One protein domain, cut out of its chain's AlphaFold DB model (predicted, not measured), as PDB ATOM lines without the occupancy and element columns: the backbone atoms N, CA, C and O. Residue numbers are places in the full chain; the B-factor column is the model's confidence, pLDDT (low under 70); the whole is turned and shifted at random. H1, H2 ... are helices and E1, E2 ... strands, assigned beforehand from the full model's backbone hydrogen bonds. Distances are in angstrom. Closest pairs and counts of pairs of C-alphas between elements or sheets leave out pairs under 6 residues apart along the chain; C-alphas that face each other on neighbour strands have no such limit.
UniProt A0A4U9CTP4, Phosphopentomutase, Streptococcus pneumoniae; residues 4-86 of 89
ATOM      1  N   LYS A   4     133.618 114.037 125.320       86.06
ATOM      2  CA  LYS A   4     132.744 113.661 126.433       86.06
ATOM      3  C   LYS A   4     131.769 112.614 125.934       86.06
ATOM      4  O   LYS A   4     130.946 112.902 125.061       86.06
ATOM      5  N   ASP A   5     131.860 111.433 126.514       86.50
ATOM      6  CA  ASP A   5     131.006 110.303 126.197       86.50
ATOM      7  C   ASP A   5     130.234 109.888 127.450       86.50
ATOM      8  O   ASP A   5     130.690 110.072 128.579       86.50
ATOM      9  N   PHE A   6     129.038 109.359 127.243       87.62
ATOM     10  CA  PHE A   6     128.194 108.783 128.271       87.62
ATOM     11  C   PHE A   6     127.946 107.317 127.930       87.62
ATOM     12  O   PHE A   6     127.477 106.991 126.836       87.62
ATOM     13  N   LEU A   7     128.299 106.437 128.859       88.62
ATOM     14  CA  LEU A   7     128.117 104.999 128.749       88.62
ATOM     15  C   LEU A   7     126.845 104.647 129.512       88.62
ATOM     16  O   LEU A   7     126.864 104.614 130.736       88.62
ATOM     17  N   PHE A   8     125.744 104.415 128.805       87.38
ATOM     18  CA  PHE A   8     124.492 103.966 129.403       87.38
ATOM     19  C   PHE A   8     124.573 102.490 129.782       87.38
ATOM     20  O   PHE A   8     125.005 101.663 128.970       87.38
ATOM     21  N   TYR A   9     124.099 102.163 130.981       86.62
ATOM     22  CA  TYR A   9     123.884 100.777 131.387       86.62
ATOM     23  C   TYR A   9     122.648 100.216 130.683       86.62
ATOM     24  O   TYR A   9     121.644 100.917 130.542       86.62
ATOM     25  N   THR A  10     122.711  98.964 130.233       83.44
ATOM     26  CA  THR A  10     121.518  98.249 129.765       83.44
ATOM     27  C   THR A  10     120.824  97.541 130.921       83.44
ATOM     28  O   THR A  10     121.436  97.243 131.947       83.44
ATOM     29  N   GLU A  11     119.543  97.235 130.743       77.38
ATOM     30  CA  GLU A  11     118.796  96.417 131.699       77.38
ATOM     31  C   GLU A  11     119.430  95.020 131.821       77.38
ATOM     32  O   GLU A  11     119.809  94.413 130.820       77.38
ATOM     33  N   GLY A  12     119.595  94.542 133.059       73.88
ATOM     34  CA  GLY A  12     120.256  93.267 133.365       73.88
ATOM     35  C   GLY A  12     121.786  93.325 133.459       73.88
ATOM     36  O   GLY A  12     122.413  92.284 133.640       73.88
ATOM     37  N   LEU A  13     122.394  94.511 133.346       81.88
ATOM     38  CA  LEU A  13     123.829  94.679 133.551       81.88
ATOM     39  C   LEU A  13     124.176  94.797 135.040       81.88
ATOM     40  O   LEU A  13     123.566  95.586 135.761       81.88
ATOM     41  N   ASP A  14     125.205  94.069 135.476       84.38
ATOM     42  CA  ASP A  14     125.755  94.184 136.825       84.38
ATOM     43  C   ASP A  14     126.593  95.466 136.945       84.38
ATOM     44  O   ASP A  14     127.741  95.547 136.496       84.38
ATOM     45  N   VAL A  15     125.968  96.521 137.472       83.31
ATOM     46  CA  VAL A  15     126.575  97.856 137.565       83.31
ATOM     47  C   VAL A  15     127.798  97.837 138.481       83.31
ATOM     48  O   VAL A  15     128.795  98.475 138.155       83.31
ATOM     49  N   ASP A  16     127.759  97.082 139.576       84.81
ATOM     50  CA  ASP A  16     128.880  96.940 140.507       84.81
ATOM     51  C   ASP A  16     130.102  96.312 139.829       84.81
ATOM     52  O   ASP A  16     131.209  96.841 139.939       84.81
ATOM     53  N   GLN A  17     129.917  95.252 139.034       83.31
ATOM     54  CA  GLN A  17     131.001  94.658 138.251       83.31
ATOM     55  C   GLN A  17     131.581  95.643 137.226       83.31
ATOM     56  O   GLN A  17     132.801  95.683 137.015       83.31
ATOM     57  N   VAL A  18     130.730  96.447 136.583       82.56
ATOM     58  CA  VAL A  18     131.172  97.482 135.639       82.56
ATOM     59  C   VAL A  18     132.002  98.539 136.357       82.56
ATOM     60  O   VAL A  18     133.090  98.867 135.885       82.56
ATOM     61  N   ILE A  19     131.522  99.044 137.495       83.50
ATOM     62  CA  ILE A  19     132.225 100.042 138.303       83.50
ATOM     63  C   ILE A  19     133.574  99.484 138.750       83.50
ATOM     64  O   ILE A  19     134.587 100.095 138.433       83.50
ATOM     65  N   ALA A  20     133.615  98.290 139.344       85.75
ATOM     66  CA  ALA A  20     134.854  97.661 139.799       85.75
ATOM     67  C   ALA A  20     135.871  97.474 138.660       85.75
ATOM     68  O   ALA A  20     137.065  97.725 138.820       85.75
ATOM     69  N   THR A  21     135.397  97.079 137.473       82.94
ATOM     70  CA  THR A  21     136.264  96.931 136.297       82.94
ATOM     71  C   THR A  21     136.812  98.276 135.835       82.94
ATOM     72  O   THR A  21     137.985  98.358 135.488       82.94
ATOM     73  N   VAL A  22     135.978  99.321 135.811       81.50
ATOM     74  CA  VAL A  22     136.362 100.668 135.367       81.50
ATOM     75  C   VAL A  22     137.262 101.361 136.398       81.50
ATOM     76  O   VAL A  22     138.209 102.033 136.002       81.50
ATOM     77  N   GLU A  23     137.022 101.171 137.694       82.38
ATOM     78  CA  GLU A  23     137.882 101.658 138.783       82.38
ATOM     79  C   GLU A  23     139.251 100.976 138.791       82.38
ATOM     80  O   GLU A  23     140.250 101.609 139.119       82.38
ATOM     81  N   SER A  24     139.326  99.712 138.364       82.38
ATOM     82  CA  SER A  24     140.601  99.010 138.192       82.38
ATOM     83  C   SER A  24     141.432  99.534 137.008       82.38
ATOM     84  O   SER A  24     142.564  99.079 136.820       82.38
ATOM     85  N   LEU A  25     140.904 100.439 136.177       78.88
ATOM     86  CA  LEU A  25     141.639 100.996 135.044       78.88
ATOM     87  C   LEU A  25     142.521 102.165 135.487       78.88
ATOM     88  O   LEU A  25     142.060 103.106 136.125       78.88
ATOM     89  N   GLU A  26     143.781 102.169 135.051       76.19
ATOM     90  CA  GLU A  26     144.651 103.338 135.203       76.19
ATOM     91  C   GLU A  26     144.168 104.499 134.323       76.19
ATOM     92  O   GLU A  26     144.395 104.539 133.106       76.19
ATOM     93  N   LEU A  27     143.515 105.468 134.961       76.06
ATOM     94  CA  LEU A  27     143.138 106.736 134.353       76.06
ATOM     95  C   LEU A  27     144.377 107.612 134.180       76.06
ATOM     96  O   LEU A  27     145.159 107.801 135.109       76.06
ATOM     97  N   LYS A  28     144.548 108.160 132.977       75.44
ATOM     98  CA  LYS A  28     145.575 109.168 132.681       75.44
ATOM     99  C   LYS A  28     144.904 110.531 132.537       75.44
ATOM    100  O   LYS A  28     144.317 111.033 133.484       75.44
ATOM    101  N   ASP A  29     144.884 111.083 131.329       77.56
ATOM    102  CA  ASP A  29     144.172 112.319 130.975       77.56
ATOM    103  C   ASP A  29     142.658 112.114 130.781       77.56
ATOM    104  O   ASP A  29     142.034 112.664 129.863       77.56
ATOM    105  N   GLU A  30     142.051 111.291 131.632       81.62
ATOM    106  CA  GLU A  30     140.629 110.966 131.586       81.62
ATOM    107  C   GLU A  30     139.986 111.175 132.946       81.62
ATOM    108  O   GLU A  30     140.601 110.956 133.984       81.62
ATOM    109  N   VAL A  31     138.718 111.568 132.930       83.81
ATOM    110  CA  VAL A  31     137.884 111.629 134.123       83.81
ATOM    111  C   VAL A  31     136.655 110.761 133.933       83.81
ATOM    112  O   VAL A  31     135.993 110.796 132.891       83.81
ATOM    113  N   LEU A  32     136.352 110.003 134.976       86.38
ATOM    114  CA  LEU A  32     135.150 109.204 135.097       86.38
ATOM    115  C   LEU A  32     134.193 109.890 136.062       86.38
ATOM    116  O   LEU A  32     134.619 110.495 137.046       86.38
ATOM    117  N   TYR A  33     132.899 109.726 135.842       86.94
ATOM    118  CA  TYR A  33     131.907 110.049 136.851       86.94
ATOM    119  C   TYR A  33     130.760 109.046 136.798       86.94
ATOM    120  O   TYR A  33     130.004 108.994 135.824       86.94
ATOM    121  N   PHE A  34     130.619 108.259 137.859       86.81
ATOM    122  CA  PHE A  34     129.581 107.243 137.971       86.81
ATOM    123  C   PHE A  34     128.225 107.884 138.301       86.81
ATOM    124  O   PHE A  34     128.097 108.729 139.191       86.81
ATOM    125  N   ARG A  35     127.188 107.510 137.553       85.88
ATOM    126  CA  ARG A  35     125.791 107.915 137.764       85.88
ATOM    127  C   ARG A  35     124.896 106.678 137.752       85.88
ATOM    128  O   ARG A  35     125.269 105.618 137.268       85.88
ATOM    129  N   LYS A  36     123.657 106.849 138.215       84.12
ATOM    130  CA  LYS A  36     122.646 105.779 138.240       84.12
ATOM    131  C   LYS A  36     122.332 105.195 136.854       84.12
ATOM    132  O   LYS A  36     122.067 104.009 136.742       84.12
ATOM    133  N   LEU A  37     122.338 106.028 135.812       83.56
ATOM    134  CA  LEU A  37     121.986 105.624 134.441       83.56
ATOM    135  C   LEU A  37     123.199 105.194 133.602       83.56
ATOM    136  O   LEU A  37     123.027 104.782 132.455       83.56
ATOM    137  N   GLY A  38     124.416 105.361 134.119       87.94
ATOM    138  CA  GLY A  38     125.620 105.178 133.323       87.94
ATOM    139  C   GLY A  38     126.854 105.887 133.866       87.94
ATOM    140  O   GLY A  38     126.842 106.460 134.953       87.94
ATOM    141  N   ILE A  39     127.915 105.899 133.064       88.62
ATOM    142  CA  ILE A  39     129.208 106.507 133.397       88.62
ATOM    143  C   ILE A  39     129.469 107.672 132.450       88.62
ATOM    144  O   ILE A  39     129.469 107.504 131.230       88.62
ATOM    145  N   PHE A  40     129.733 108.857 132.999       87.62
ATOM    146  CA  PHE A  40     130.326 109.944 132.228       87.62
ATOM    147  C   PHE A  40     131.819 109.705 132.093       87.62
ATOM    148  O   PHE A  40     132.518 109.544 133.089       87.62
ATOM    149  N   TRP A  41     132.306 109.751 130.863       86.69
ATOM    150  CA  TRP A  41     133.714 109.593 130.556       86.69
ATOM    151  C   TRP A  41     134.198 110.789 129.740       86.69
ATOM    152  O   TRP A  41     133.890 110.939 128.553       86.69
ATOM    153  N   GLY A  42     134.951 111.669 130.393       85.81
ATOM    154  CA  GLY A  42     135.572 112.835 129.776       85.81
ATOM    155  C   GLY A  42     137.036 112.567 129.448       85.81
ATOM    156  O   GLY A  42     137.782 112.124 130.311       85.81
ATOM    157  N   LYS A  43     137.461 112.875 128.221       83.62
ATOM    158  CA  LYS A  43     138.879 112.911 127.833       83.62
ATOM    159  C   LYS A  43     139.337 114.357 127.713       83.62
ATOM    160  O   LYS A  43     138.654 115.186 127.092       83.62
ATOM    161  N   PHE A  44     140.490 114.678 128.293       74.88
ATOM    162  CA  PHE A  44     141.016 116.040 128.250       74.88
ATOM    163  C   PHE A  44     141.660 116.373 126.902       74.88
ATOM    164  O   PHE A  44     141.345 117.440 126.372       74.88
ATOM    165  N   SER A  45     142.426 115.446 126.315       69.69
ATOM    166  CA  SER A  45     143.161 115.643 125.056       69.69
ATOM    167  C   SER A  45     142.827 114.580 123.996       69.69
ATOM    168  O   SER A  45     142.566 113.422 124.321       69.69
ATOM    169  N   GLU A  46     142.809 114.978 122.720       64.81
ATOM    170  CA  GLU A  46     142.625 114.063 121.581       64.81
ATOM    171  C   GLU A  46     143.911 113.297 121.228       64.81
ATOM    172  O   GLU A  46     143.830 112.138 120.828       64.81
ATOM    173  N   GLU A  47     145.095 113.873 121.463       61.34
ATOM    174  CA  GLU A  47     146.384 113.203 121.204       61.34
ATOM    175  C   GLU A  47     146.632 112.001 122.127       61.34
ATOM    176  O   GLU A  47     147.264 111.017 121.738       61.34
ATOM    177  N   SER A  48     146.111 112.041 123.356       59.25
ATOM    178  CA  SER A  48     146.234 110.937 124.312       59.25
ATOM    179  C   SER A  48     145.129 109.884 124.166       59.25
ATOM    180  O   SER A  48     145.213 108.841 124.818       59.25
ATOM    181  N   TYR A  49     144.153 110.077 123.265       60.66
ATOM    182  CA  TYR A  49     142.990 109.194 123.082       60.66
ATOM    183  C   TYR A  49     143.367 107.734 122.790       60.66
ATOM    184  O   TYR A  49     142.746 106.817 123.327       60.66
ATOM    185  N   SER A  50     144.421 107.492 122.008       60.66
ATOM    186  CA  SER A  50     144.886 106.131 121.692       60.66
ATOM    187  C   SER A  50     145.624 105.458 122.858       60.66
ATOM    188  O   SER A  50     145.736 104.234 122.914       60.66
ATOM    189  N   LYS A  51     146.143 106.243 123.813       62.69
ATOM    190  CA  LYS A  51     146.848 105.752 125.018       62.69
ATOM    191  C   LYS A  51     145.925 105.578 126.224       62.69
ATOM    192  O   LYS A  51     146.362 105.092 127.265       62.69
ATOM    193  N   THR A  52     144.688 105.996 126.046       67.69
ATOM    194  CA  THR A  52     143.651 106.200 127.040       67.69
ATOM    195  C   THR A  52     143.008 104.864 127.424       67.69
ATOM    196  O   THR A  52     142.962 103.925 126.615       67.69
ATOM    197  N   ALA A  53     142.565 104.741 128.677       67.12
ATOM    198  CA  ALA A  53     141.973 103.509 129.182       67.12
ATOM    199  C   ALA A  53     140.678 103.187 128.426       67.12
ATOM    200  O   ALA A  53     140.400 102.024 128.119       67.12
ATOM    201  N   TYR A  54     139.967 104.231 128.001       67.75
ATOM    202  CA  TYR A  54     138.804 104.118 127.140       67.75
ATOM    203  C   TYR A  54     139.097 103.417 125.810       67.75
ATOM    204  O   TYR A  54     138.285 102.632 125.344       67.75
ATOM    205  N   HIS A  55     140.232 103.662 125.158       70.69
ATOM    206  CA  HIS A  55     140.504 102.999 123.876       70.69
ATOM    207  C   HIS A  55     141.068 101.584 124.062       70.69
ATOM    208  O   HIS A  55     140.753 100.677 123.295       70.69
ATOM    209  N   LYS A  56     141.883 101.376 125.102       74.31
ATOM    210  CA  LYS A  56     142.585 100.106 125.330       74.31
ATOM    211  C   LYS A  56     141.735  99.019 125.981       74.31
ATOM    212  O   LYS A  56     141.906  97.845 125.650       74.31
ATOM    213  N   TYR A  57     140.875  99.389 126.926       72.75
ATOM    214  CA  TYR A  57     140.182  98.425 127.783       72.75
ATOM    215  C   TYR A  57     138.713  98.253 127.425       72.75
ATOM    216  O   TYR A  57     138.174  97.166 127.593       72.75
ATOM    217  N   LEU A  58     138.078  99.268 126.846       75.31
ATOM    218  CA  LEU A  58     136.651  99.243 126.528       75.31
ATOM    219  C   LEU A  58     136.260  98.137 125.532       75.31
ATOM    220  O   LEU A  58     135.166  97.609 125.624       75.31
ATOM    221  N   LEU A  59     137.151  97.728 124.621       73.00
ATOM    222  CA  LEU A  59     136.905  96.571 123.743       73.00
ATOM    223  C   LEU A  59     137.144  95.219 124.436       73.00
ATOM    224  O   LEU A  59     136.702  94.189 123.938       73.00
ATOM    225  N   LYS A  60     137.871  95.214 125.557       77.62
ATOM    226  CA  LYS A  60     138.249  94.008 126.307       77.62
ATOM    227  C   LYS A  60     137.296  93.699 127.458       77.62
ATOM    228  O   LYS A  60     137.350  92.597 127.993       77.62
ATOM    229  N   VAL A  61     136.454  94.652 127.857       77.69
ATOM    230  CA  VAL A  61     135.508  94.433 128.952       77.69
ATOM    231  C   VAL A  61     134.347  93.537 128.505       77.69
ATOM    232  O   VAL A  61     133.775  93.748 127.431       77.69
ATOM    233  N   PRO A  62     133.943  92.556 129.332       75.88
ATOM    234  CA  PRO A  62     132.888  91.601 128.983       75.88
ATOM    235  C   PRO A  62     131.519  92.278 128.796       75.88
ATOM    236  O   PRO A  62     130.663  91.790 128.059       75.88
ATOM    237  N   PHE A  63     131.324  93.446 129.406       76.31
ATOM    238  CA  PHE A  63     130.099  94.232 129.309       76.31
ATOM    239  C   PHE A  63     130.046  95.183 128.109       76.31
ATOM    240  O   PHE A  63     129.059  95.895 127.971       76.31
ATOM    241  N   TYR A  64     131.037  95.197 127.206       78.75
ATOM    242  CA  TYR A  64     131.045  96.126 126.064       78.75
ATOM    243  C   TYR A  64     129.779  96.031 125.195       78.75
ATOM    244  O   TYR A  64     129.230  97.042 124.766       78.75
ATOM    245  N   ARG A  65     129.268  94.811 124.982       79.50
ATOM    246  CA  ARG A  65     128.029  94.561 124.217       79.50
ATOM    247  C   ARG A  65     126.752  94.940 124.974       79.50
ATOM    248  O   ARG A  65     125.699  95.036 124.357       79.50
ATOM    249  N   HIS A  66     126.865  95.149 126.279       82.50
ATOM    250  CA  HIS A  66     125.779  95.469 127.203       82.50
ATOM    251  C   HIS A  66     125.852  96.927 127.684       82.50
ATOM    252  O   HIS A  66     125.190  97.310 128.637       82.50
ATOM    253  N   ILE A  67     126.669  97.773 127.056       84.31
ATOM    254  CA  ILE A  67     126.670  99.211 127.329       84.31
ATOM    255  C   ILE A  67     126.355  99.971 126.053       84.31
ATOM    256  O   ILE A  67     126.826  99.644 124.965       84.31
ATOM    257  N   THR A  68     125.555 101.025 126.179       85.62
ATOM    258  CA  THR A  68     125.234 101.895 125.049       85.62
ATOM    259  C   THR A  68     126.017 103.187 125.171       85.62
ATOM    260  O   THR A  68     125.755 104.018 126.032       85.62
ATOM    261  N   ILE A  69     126.981 103.382 124.282       86.94
ATOM    262  CA  ILE A  69     127.856 104.552 124.321       86.94
ATOM    263  C   ILE A  69     127.296 105.647 123.421       86.94
ATOM    264  O   ILE A  69     127.024 105.417 122.239       86.94
ATOM    265  N   ARG A  70     127.123 106.850 123.967       88.06
ATOM    266  CA  ARG A  70     126.640 108.026 123.237       88.06
ATOM    267  C   ARG A  70     127.449 109.257 123.619       88.06
ATOM    268  O   ARG A  70     127.879 109.395 124.755       88.06
ATOM    269  N   ASN A  71     127.632 110.181 122.683       87.19
ATOM    270  CA  ASN A  71     128.283 111.454 122.982       87.19
ATOM    271  C   ASN A  71     127.398 112.312 123.907       87.19
ATOM    272  O   ASN A  71     126.169 112.203 123.873       87.19
ATOM    273  N   ALA A  72     128.004 113.230 124.660       84.38
ATOM    274  CA  ALA A  72     127.292 114.223 125.463       84.38
ATOM    275  C   ALA A  72     126.215 115.007 124.681       84.38
ATOM    276  O   ALA A  72     125.143 115.260 125.222       84.38
ATOM    277  N   LYS A  73     126.443 115.340 123.400       86.50
ATOM    278  CA  LYS A  73     125.422 115.998 122.554       86.50
ATOM    279  C   LYS A  73     124.176 115.127 122.367       86.50
ATOM    280  O   LYS A  73     123.058 115.628 122.374       86.50
ATOM    281  N   THR A  74     124.366 113.821 122.194       86.50
ATOM    282  CA  THR A  74     123.257 112.871 122.058       86.50
ATOM    283  C   THR A  74     122.555 112.659 123.392       86.50
ATOM    284  O   THR A  74     121.332 112.598 123.411       86.50
ATOM    285  N   PHE A  75     123.301 112.601 124.498       86.88
ATOM    286  CA  PHE A  75     122.728 112.557 125.845       86.88
ATOM    287  C   PHE A  75     121.800 113.754 126.096       86.88
ATOM    288  O   PHE A  75     120.658 113.570 126.510       86.88
ATOM    289  N   ASP A  76     122.261 114.966 125.775       86.88
ATOM    290  CA  ASP A  76     121.461 116.183 125.925       86.88
ATOM    291  C   ASP A  76     120.190 116.129 125.067       86.88
ATOM    292  O   ASP A  76     119.089 116.361 125.564       86.88
ATOM    293  N   LYS A  77     120.311 115.687 123.808       88.81
ATOM    294  CA  LYS A  77     119.166 115.531 122.903       88.81
ATOM    295  C   LYS A  77     118.155 114.484 123.386       88.81
ATOM    296  O   LYS A  77     116.957 114.729 123.292       88.81
ATOM    297  N   ILE A  78     118.608 113.360 123.948       86.56
ATOM    298  CA  ILE A  78     117.726 112.370 124.593       86.56
ATOM    299  C   ILE A  78     116.988 113.023 125.767       86.56
ATOM    300  O   ILE A  78     115.772 112.887 125.881       86.56
ATOM    301  N   GLY A  79     117.695 113.790 126.602       85.69
ATOM    302  CA  GLY A  79     117.094 114.543 127.703       85.69
ATOM    303  C   GLY A  79     116.036 115.547 127.234       85.69
ATOM    304  O   GLY A  79     114.962 115.621 127.827       85.69
ATOM    305  N   GLN A  80     116.300 116.278 126.147       87.69
ATOM    306  CA  GLN A  80     115.331 117.190 125.531       87.69
ATOM    307  C   GLN A  80     114.102 116.440 124.994       87.69
ATOM    308  O   GLN A  80     112.977 116.845 125.268       87.69
ATOM    309  N   MET A  81     114.291 115.314 124.296       87.50
ATOM    310  CA  MET A  81     113.183 114.497 123.778       87.50
ATOM    311  C   MET A  81     112.310 113.913 124.897       87.50
ATOM    312  O   MET A  81     111.087 113.875 124.763       87.50
ATOM    313  N   LEU A  82     112.920 113.492 126.011       85.25
ATOM    314  CA  LEU A  82     112.203 113.004 127.194       85.25
ATOM    315  C   LEU A  82     111.436 114.119 127.915       85.25
ATOM    316  O   LEU A  82     110.350 113.874 128.434       85.25
ATOM    317  N   LYS A  83     111.985 115.338 127.958       82.62
ATOM    318  CA  LYS A  83     111.301 116.505 128.536       82.62
ATOM    319  C   LYS A  83     110.133 116.969 127.672       82.62
ATOM    320  O   LYS A  83     109.071 117.238 128.217       82.62
ATOM    321  N   ASN A  84     110.303 117.002 126.352       71.81
ATOM    322  CA  ASN A  84     109.242 117.405 125.429       71.81
ATOM    323  C   ASN A  84     108.080 116.398 125.408       71.81
ATOM    324  O   ASN A  84     106.936 116.811 125.294       71.81
ATOM    325  N   ASN A  85     108.340 115.099 125.606       60.19
ATOM    326  CA  ASN A  85     107.279 114.090 125.760       60.19
ATOM    327  C   ASN A  85     106.521 114.169 127.097       60.19
ATOM    328  O   ASN A  85     105.483 113.536 127.242       60.19
ATOM    329  N   LYS A  86     107.021 114.914 128.089       56.50
ATOM    330  CA  LYS A  86     106.343 115.107 129.383       56.50
ATOM    331  C   LYS A  86     105.349 116.277 129.389       56.50
ATOM    332  O   LYS A  86     104.817 116.584 130.449       56.50
TER     333      LYS A  86
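Overview. This is residues 4 to 86 of the 89 residues of the protein "Phosphopentomutase" of Streptococcus pneumoniae (UniProt A0A4U9CTP4). Picture a small, strongly twisted slab of four antiparallel strands with the short helix H1 over one face, and a helical arm that sticks out from the body with residues 76 to 86 of H3. The stretch from E3 to E4, with the small helix H2 on its way, loops out past one end of the sheet and folds back to the edge strand E4. The printed part has 83 residues, with three named helices and four named strands in the order E1 H1 E2 E3 H2 E4 H3; the sheet's order is E2 - E3 - E1 - E4, and the class is mixed, helices and strands. The whole is compact, with a radius of gyration of the C-alphas of 13.4 A, and its C-alphas span 41 by 30 by 18 A, the arm included.

Along the chain. Find C-alpha 4 at (132.744, 113.661, 126.433); from there strand E1, residues 4 to 9, runs 16.4 A. Helix H1 follows at residues 15 to 23, 12.0 A long, beginning at C-alpha 15 at (126.575, 97.856, 137.565). Next read strand E2, residues 30 to 35, 16.4 A, and strand E3, residues 38 to 43, 16.3 A. Helix H2 is residues 53 to 56, 5.2 A from first to last C-alpha. Strand E4, residues 67 to 71, covers 13.1 A, and helix H3, residues 72 to 86, covers 21.3 A and ends at C-alpha 86 at (106.343, 115.107, 129.383).

Arrangement. Start with the inner strand E1, which has E3 and E4 as its antiparallel neighbours. Beside E3, look at N 7 and O 39, 2.9 A apart and within hydrogen-bond range; the two directions stand at 160 degrees. Beside E4, N 6 and O 70 are within range at 2.7 A, and the directions stand at 154 degrees. E2 and E3 form a hairpin at 163 degrees, with N 33 and O 40 within range at 2.8 A; E2 and E4 are the edge strands and are apart. H1 is on the sheet at a height of 9.1 A, over a local plane fitted to only just enough C-alphas, 6 of them. It lies over E3 and runs along the strands, at 6 degrees to E3 on the local plane. The closest C-alphas of H1 and E2 are those of Ile 19 and Phe 34, 7.7 A apart. E1, H1 and E2 make a split strand-helix-strand unit, two strands running the same way with a helix between them in the chain and another strand, here E3, between them in the sheet. E3, H2 and E4 make a second, with E1 between its strands; both crossovers are right-handed. H2 only grazes the sheet, with its residues 53 to 54. H3 only grazes it too, with its residues 72 to 77; the closest C-alphas of E1 and H3 are those of Asp 5 and Ala 72, 5.4 A apart. H1 and H2, H1 and H3, and H2 and H3 are apart. In H1 every O i to N i+4 pair is within hydrogen-bond range, in H3 10 of 11 are, and H2 is too short for such a pair.

Size, cuts and confidence. The two C-alphas farthest apart are those of Lys 51 and Lys 86, at 41.8 A. Residues 76 to 86 of H3 stand free; without them the body spans 35 by 27 by 18 A. The printed part has no cut, and no link is long: those from H1 to E2, E3 to H2 and H2 to E4 are short, and the others are tight. The mean pLDDT of the printed part is 79.8, and it is under 70 at residues 45 to 54, of which 53 to 54 belong to H2, and at residues 85 to 86.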